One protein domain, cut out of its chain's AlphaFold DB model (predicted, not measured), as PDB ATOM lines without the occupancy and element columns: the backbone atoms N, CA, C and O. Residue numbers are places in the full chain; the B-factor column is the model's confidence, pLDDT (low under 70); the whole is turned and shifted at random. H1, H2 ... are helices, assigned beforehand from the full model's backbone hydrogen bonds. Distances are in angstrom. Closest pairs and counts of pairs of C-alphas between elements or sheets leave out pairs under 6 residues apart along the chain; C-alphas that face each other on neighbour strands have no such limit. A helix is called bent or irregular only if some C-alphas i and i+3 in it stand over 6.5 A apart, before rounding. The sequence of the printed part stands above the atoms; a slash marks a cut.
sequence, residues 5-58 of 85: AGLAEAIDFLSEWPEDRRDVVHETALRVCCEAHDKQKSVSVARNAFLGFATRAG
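What this domain is: This is residues 5 to 58 of the 85 residues of an uncharacterized protein of Mesorhizobium sp. ORS 3359 (UniProt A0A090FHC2). What shape does the domain have? Three helices fold up and down into a small bundle: H2 is at the corner, with H1 on one side of it and H3 on another, and the bundle is open between H1 and H3. What is it made of? The printed part has 54 residues, with three named helices in the order H1, H2, H3 and no named strand: all helix. The whole is compact, with a radius of gyration of the C-alphas of 10.2 A, yet elongated, spanning 31 by 18 by 18 A.

Where its parts are: Where are the longest helices? H2, residues 24 to 37, begins at C-alpha 24 (162.989, 173.856, 156.824) and is 20.2 A long. H3, residues 43 to 56, is also 20.2 A long and ends at C-alpha 56 (153.543, 167.988, 158.461). Where is the third? H1, residues 5 to 15, begins at C-alpha 5 (158.786, 170.327, 181.000) and is 16.3 A long; it is only just irregular, with C-alphas 5 and 8 6.6 A apart.

How they stand to each other: How do H2 and H3 stand? They touch as a helical hairpin, opposite ways at a shallow tilt of 21 degrees; their closest C-alphas, of Cys 33 and Ala 46, are 5.2 A apart. And H1? H1 and H2 touch as a helical hairpin, opposite ways at a shallow tilt of 34.5 degrees, only just short of steep; their closest C-alphas, of Ile 11 and Leu 30, are 5.9 A apart. H1 and H3 are near each other, with 9 pairs of C-alphas within 10 A. What of the backbones? In H2 every O i to N i+4 pair is within hydrogen-bond range; in H1 6 of 7 are, in H3 9 of 10.

The domain as a whole: How large is it? The C-alphas farthest apart, of Asp 20 and Lys 39, are 30.6 A apart. How is it linked? The printed part has no cut; the link from H1 to H2 is short, that from H2 to H3 tight. Where is confidence low? The mean pLDDT of the printed part is 72.2; 15 residues are under 70, among them 5 to 7, 39 to 44 and 56 to 58.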
ATOM      1  N   ALA A   5     158.203 171.659 181.201       51.84
ATOM      2  CA  ALA A   5     158.786 170.327 181.000       51.84
ATOM      3  C   ALA A   5     158.910 169.940 179.508       51.84
ATOM      4  O   ALA A   5     159.735 169.107 179.165       51.84
ATOM      5  N   GLY A   6     158.130 170.570 178.617       62.12
ATOM      6  CA  GLY A   6     158.064 170.196 177.202       62.12
ATOM      7  C   GLY A   6     159.010 170.938 176.254       62.12
ATOM      8  O   GLY A   6     159.177 170.478 175.135       62.12
ATOM      9  N   LEU A   7     159.617 172.073 176.634       68.56
ATOM     10  CA  LEU A   7     160.497 172.809 175.708       68.56
ATOM     11  C   LEU A   7     161.858 172.128 175.561       68.56
ATOM     12  O   LEU A   7     162.308 171.936 174.440       68.56
ATOM     13  N   ALA A   8     162.480 171.742 176.677       71.62
ATOM     14  CA  ALA A   8     163.750 171.020 176.662       71.62
ATOM     15  C   ALA A   8     163.602 169.643 175.991       71.62
ATOM     16  O   ALA A   8     164.367 169.332 175.089       71.62
ATOM     17  N   GLU A   9     162.556 168.890 176.347       72.25
ATOM     18  CA  GLU A   9     162.190 167.623 175.689       72.25
ATOM     19  C   GLU A   9     161.915 167.796 174.190       72.25
ATOM     20  O   GLU A   9     162.384 167.011 173.377       72.25
ATOM     21  N   ALA A  10     161.194 168.847 173.782       73.50
ATOM     22  CA  ALA A  10     160.951 169.093 172.361       73.50
ATOM     23  C   ALA A  10     162.233 169.464 171.601       73.50
ATOM     24  O   ALA A  10     162.360 169.103 170.435       73.50
ATOM     25  N   ILE A  11     163.167 170.188 172.227       77.06
ATOM     26  CA  ILE A  11     164.461 170.531 171.618       77.06
ATOM     27  C   ILE A  11     165.305 169.270 171.427       77.06
ATOM     28  O   ILE A  11     165.864 169.095 170.348       77.06
ATOM     29  N   ASP A  12     165.356 168.397 172.430       78.62
ATOM     30  CA  ASP A  12     166.076 167.121 172.379       78.62
ATOM     31  C   ASP A  12     165.500 166.202 171.289       78.62
ATOM     32  O   ASP A  12     166.201 165.815 170.357       78.62
ATOM     33  N   PHE A  13     164.174 166.031 171.275       76.75
ATOM     34  CA  PHE A  13     163.448 165.279 170.247       76.75
ATOM     35  C   PHE A  13     163.687 165.808 168.828       76.75
ATOM     36  O   PHE A  13     163.818 165.043 167.873       76.75
ATOM     37  N   LEU A  14     163.753 167.132 168.663       77.75
ATOM     38  CA  LEU A  14     164.109 167.732 167.383       77.75
ATOM     39  C   LEU A  14     165.610 167.497 167.065       77.75
ATOM     40  O   LEU A  14     165.977 167.162 165.937       77.75
ATOM     41  N   SER A  15     166.506 167.576 168.044       77.69
ATOM     42  CA  SER A  15     167.936 167.282 167.856       77.69
ATOM     43  C   SER A  15     168.224 165.816 167.493       77.69
ATOM     44  O   SER A  15     169.187 165.540 166.778       77.69
ATOM     45  N   GLU A  16     167.347 164.891 167.872       78.81
ATOM     46  CA  GLU A  16     167.426 163.472 167.500       78.81
ATOM     47  C   GLU A  16     166.608 163.114 166.245       78.81
ATOM     48  O   GLU A  16     166.628 161.972 165.779       78.81
ATOM     49  N   TRP A  17     165.892 164.078 165.657       75.12
ATOM     50  CA  TRP A  17     165.041 163.815 164.500       75.12
ATOM     51  C   TRP A  17     165.862 163.415 163.261       75.12
ATOM     52  O   TRP A  17     166.840 164.095 162.937       75.12
ATOM     53  N   PRO A  18     165.456 162.367 162.516       70.19
ATOM     54  CA  PRO A  18     166.207 161.875 161.365       70.19
ATOM     55  C   PRO A  18     166.311 162.923 160.251       70.19
ATOM     56  O   PRO A  18     165.315 163.550 159.877       70.19
ATOM     57  N   GLU A  19     167.516 163.066 159.691       69.62
ATOM     58  CA  GLU A  19     167.871 164.092 158.698       69.62
ATOM     59  C   GLU A  19     167.042 163.997 157.410       69.62
ATOM     60  O   GLU A  19     166.642 165.024 156.871       69.62
ATOM     61  N   ASP A  20     166.645 162.789 156.997       70.94
ATOM     62  CA  ASP A  20     165.710 162.550 155.882       70.94
ATOM     63  C   ASP A  20     164.336 163.224 156.055       70.94
ATOM     64  O   ASP A  20     163.591 163.396 155.092       70.94
ATOM     65  N   ARG A  21     163.965 163.588 157.290       66.12
ATOM     66  CA  ARG A  21     162.714 164.293 157.619       66.12
ATOM     67  C   ARG A  21     162.960 165.679 158.220       66.12
ATOM     68  O   ARG A  21     162.006 166.325 158.668       66.12
ATOM     69  N   ARG A  22     164.215 166.141 158.251       70.06
ATOM     70  CA  ARG A  22     164.584 167.496 158.674       70.06
ATOM     71  C   ARG A  22     164.354 168.470 157.530       70.06
ATOM     72  O   ARG A  22     165.250 168.797 156.764       70.06
ATOM     73  N   ASP A  23     163.119 168.934 157.432       73.06
ATOM     74  CA  ASP A  23     162.754 169.992 156.496       73.06
ATOM     75  C   ASP A  23     162.995 171.386 157.108       73.06
ATOM     76  O   ASP A  23     163.255 171.519 158.302       73.06
ATOM     77  N   VAL A  24     162.817 172.464 156.343       75.69
ATOM     78  CA  VAL A  24     162.989 173.856 156.824       75.69
ATOM     79  C   VAL A  24     162.090 174.155 158.039       75.69
ATOM     80  O   VAL A  24     162.383 174.987 158.904       75.69
ATOM     81  N   VAL A  25     160.978 173.426 158.136       75.00
ATOM     82  CA  VAL A  25     160.033 173.485 159.253       75.00
ATOM     83  C   VAL A  25     160.646 172.954 160.556       75.00
ATOM     84  O   VAL A  25     160.326 173.470 161.625       75.00
ATOM     85  N   HIS A  26     161.545 171.972 160.475       80.44
ATOM     86  CA  HIS A  26     162.274 171.418 161.611       80.44
ATOM     87  C   HIS A  26     163.205 172.454 162.245       80.44
ATOM     88  O   HIS A  26     163.100 172.743 163.436       80.44
ATOM     89  N   GLU A  27     164.064 173.067 161.428       80.69
ATOM     90  CA  GLU A  27     165.002 174.101 161.881       80.69
ATOM     91  C   GLU A  27     164.263 175.298 162.485       80.69
ATOM     92  O   GLU A  27     164.650 175.840 163.523       80.69
ATOM     93  N   THR A  28     163.135 175.671 161.876       82.50
ATOM     94  CA  THR A  28     162.272 176.733 162.395       82.50
ATOM     95  C   THR A  28     161.686 176.362 163.759       82.50
ATOM     96  O   THR A  28     161.680 177.196 164.663       82.50
ATOM     97  N   ALA A  29     161.213 175.125 163.944       78.62
ATOM     98  CA  ALA A  29     160.679 174.670 165.225       78.62
ATOM     99  C   ALA A  29     161.756 174.671 166.323       78.62
ATOM    100  O   ALA A  29     161.519 175.229 167.395       78.62
ATOM    101  N   LEU A  30     162.952 174.146 166.033       80.06
ATOM    102  CA  LEU A  30     164.079 174.108 166.971       80.06
ATOM    103  C   LEU A  30     164.492 175.523 167.402       80.06
ATOM    104  O   LEU A  30     164.648 175.801 168.592       80.06
ATOM    105  N   ARG A  31     164.581 176.447 166.440       79.69
ATOM    106  CA  ARG A  31     164.916 177.850 166.694       79.69
ATOM    107  C   ARG A  31     163.883 178.539 167.584       79.69
ATOM    108  O   ARG A  31     164.254 179.189 168.556       79.69
ATOM    109  N   VAL A  32     162.591 178.373 167.294       78.06
ATOM    110  CA  VAL A  32     161.520 178.997 168.088       78.06
ATOM    111  C   VAL A  32     161.450 178.394 169.497       78.06
ATOM    112  O   VAL A  32     161.214 179.130 170.453       78.06
ATOM    113  N   CYS A  33     161.685 177.088 169.652       75.06
ATOM    114  CA  CYS A  33     161.795 176.453 170.966       75.06
ATOM    115  C   CYS A  33     162.991 176.998 171.765       75.06
ATOM    116  O   CYS A  33     162.839 177.307 172.946       75.06
ATOM    117  N   CYS A  34     164.141 177.203 171.120       74.75
ATOM    118  CA  CYS A  34     165.320 177.808 171.741       74.75
ATOM    119  C   CYS A  34     165.071 179.276 172.156       74.75
ATOM    120  O   CYS A  34     165.327 179.653 173.298       74.75
ATOM    121  N   GLU A  35     164.457 180.088 171.285       76.38
ATOM    122  CA  GLU A  35     164.062 181.475 171.597       76.38
ATOM    123  C   GLU A  35     163.031 181.552 172.741       76.38
ATOM    124  O   GLU A  35     163.045 182.484 173.547       76.38
ATOM    125  N   ALA A  36     162.112 180.588 172.832       74.25
ATOM    126  CA  ALA A  36     161.138 180.536 173.920       74.25
ATOM    127  C   ALA A  36     161.767 180.093 175.252       74.25
ATOM    128  O   ALA A  36     161.385 180.604 176.307       74.25
ATOM    129  N   HIS A  37     162.749 179.186 175.208       67.25
ATOM    130  CA  HIS A  37     163.552 178.795 176.368       67.25
ATOM    131  C   HIS A  37     164.326 179.988 176.949       67.25
ATOM    132  O   HIS A  37     164.293 180.208 178.159       67.25
ATOM    133  N   ASP A  38     164.924 180.819 176.090       70.94
ATOM    134  CA  ASP A  38     165.674 182.023 176.488       70.94
ATOM    135  C   ASP A  38     164.772 183.179 176.991       70.94
ATOM    136  O   ASP A  38     165.216 184.303 177.201       70.94
ATOM    137  N   LYS A  39     163.465 182.922 177.181       64.88
ATOM    138  CA  LYS A  39     162.408 183.905 177.497       64.88
ATOM    139  C   LYS A  39     162.258 185.036 176.466       64.88
ATOM    140  O   LYS A  39     161.557 186.011 176.736       64.88
ATOM    141  N   GLN A  40     162.847 184.907 175.277       59.75
ATOM    142  CA  GLN A  40     162.719 185.879 174.188       59.75
ATOM    143  C   GLN A  40     161.350 185.821 173.494       59.75
ATOM    144  O   GLN A  40     160.889 186.835 172.968       59.75
ATOM    145  N   LYS A  41     160.679 184.659 173.493       57.50
ATOM    146  CA  LYS A  41     159.346 184.482 172.891       57.50
ATOM    147  C   LYS A  41     158.373 183.704 173.771       57.50
ATOM    148  O   LYS A  41     158.743 182.818 174.531       57.50
ATOM    149  N   SER A  42     157.087 184.014 173.616       63.00
ATOM    150  CA  SER A  42     155.996 183.357 174.339       63.00
ATOM    151  C   SER A  42     155.876 181.872 173.981       63.00
ATOM    152  O   SER A  42     155.873 181.509 172.803       63.00
ATOM    153  N   VAL A  43     155.650 181.026 174.991       66.94
ATOM    154  CA  VAL A  43     155.443 179.564 174.873       66.94
ATOM    155  C   VAL A  43     154.364 179.201 173.841       66.94
ATOM    156  O   VAL A  43     154.481 178.207 173.124       66.94
ATOM    157  N   SER A  44     153.341 180.044 173.685       68.19
ATOM    158  CA  SER A  44     152.293 179.886 172.668       68.19
ATOM    159  C   SER A  44     152.829 179.874 171.232       68.19
ATOM    160  O   SER A  44     152.310 179.138 170.395       68.19
ATOM    161  N   VAL A  45     153.874 180.657 170.945       71.19
ATOM    162  CA  VAL A  45     154.495 180.735 169.615       71.19
ATOM    163  C   VAL A  45     155.310 179.472 169.334       71.19
ATOM    164  O   VAL A  45     155.173 178.893 168.258       71.19
ATOM    165  N   ALA A  46     156.079 178.993 170.318       72.00
ATOM    166  CA  ALA A  46     156.813 177.729 170.214       72.00
ATOM    167  C   ALA A  46     155.881 176.534 170.017       72.00
ATOM    168  O   ALA A  46     156.101 175.720 169.122       72.00
ATOM    169  N   ARG A  47     154.774 176.480 170.766       71.69
ATOM    170  CA  ARG A  47     153.773 175.423 170.603       71.69
ATOM    171  C   ARG A  47     153.153 175.434 169.207       71.69
ATOM    172  O   ARG A  47     152.982 174.376 168.616       71.69
ATOM    173  N   ASN A  48     152.841 176.608 168.657       74.81
ATOM    174  CA  ASN A  48     152.267 176.707 167.315       74.81
ATOM    175  C   ASN A  48     153.258 176.273 166.219       74.81
ATOM    176  O   ASN A  48     152.870 175.584 165.278       74.81
ATOM    177  N   ALA A  49     154.541 176.618 166.365       76.12
ATOM    178  CA  ALA A  49     155.596 176.153 165.463       76.12
ATOM    179  C   ALA A  49     155.758 174.624 165.528       76.12
ATOM    180  O   ALA A  49     155.788 173.963 164.490       76.12
ATOM    181  N   PHE A  50     155.764 174.054 166.738       72.81
ATOM    182  CA  PHE A  50     155.853 172.610 166.950       72.81
ATOM    183  C   PHE A  50     154.631 171.858 166.408       72.81
ATOM    184  O   PHE A  50     154.784 170.846 165.732       72.81
ATOM    185  N   LEU A  51     153.414 172.366 166.620       73.94
ATOM    186  CA  LEU A  51     152.195 171.791 166.035       73.94
ATOM    187  C   LEU A  51     152.238 171.840 164.503       73.94
ATOM    188  O   LEU A  51     151.872 170.869 163.838       73.94
ATOM    189  N   GLY A  52     152.738 172.944 163.943       74.50
ATOM    190  CA  GLY A  52     152.966 173.094 162.510       74.50
ATOM    191  C   GLY A  52     153.971 172.082 161.958       74.50
ATOM    192  O   GLY A  52     153.778 171.601 160.847       74.50
ATOM    193  N   PHE A  53     155.007 171.733 162.717       73.94
ATOM    194  CA  PHE A  53     155.947 170.664 162.382       73.94
ATOM    195  C   PHE A  53     155.303 169.276 162.506       73.94
ATOM    196  O   PHE A  53     155.287 168.519 161.538       73.94
ATOM    197  N   ALA A  54     154.691 168.967 163.650       74.75
ATOM    198  CA  ALA A  54     154.107 167.661 163.940       74.75
ATOM    199  C   ALA A  54     152.950 167.291 162.997       74.75
ATOM    200  O   ALA A  54     152.788 166.120 162.658       74.75
ATOM    201  N   THR A  55     152.194 168.282 162.512       73.31
ATOM    202  CA  THR A  55     151.153 168.088 161.488       73.31
ATOM    203  C   THR A  55     151.758 167.661 160.150       73.31
ATOM    204  O   THR A  55     151.236 166.769 159.492       73.31
ATOM    205  N   ARG A  56     152.878 168.273 159.745       65.88
ATOM    206  CA  ARG A  56     153.543 167.988 158.461       65.88
ATOM    207  C   ARG A  56     154.318 166.682 158.495       65.88
ATOM    208  O   ARG A  56     154.322 165.945 157.520       65.88
ATOM    209  N   ALA A  57     154.946 166.394 159.629       66.19
ATOM    210  CA  ALA A  57     155.688 165.165 159.848       66.19
ATOM    211  C   ALA A  57     154.776 163.963 160.179       66.19
ATOM    212  O   ALA A  57     155.280 162.855 160.349       66.19
ATOM    213  N   GLY A  58     153.451 164.163 160.273       66.69
ATOM    214  CA  GLY A  58     152.472 163.101 160.534       66.69
ATOM    215  C   GLY A  58     152.569 162.482 161.932       66.69
ATOM    216  O   GLY A  58     152.027 161.416 162.176       66.69
TER     217      GLY A  58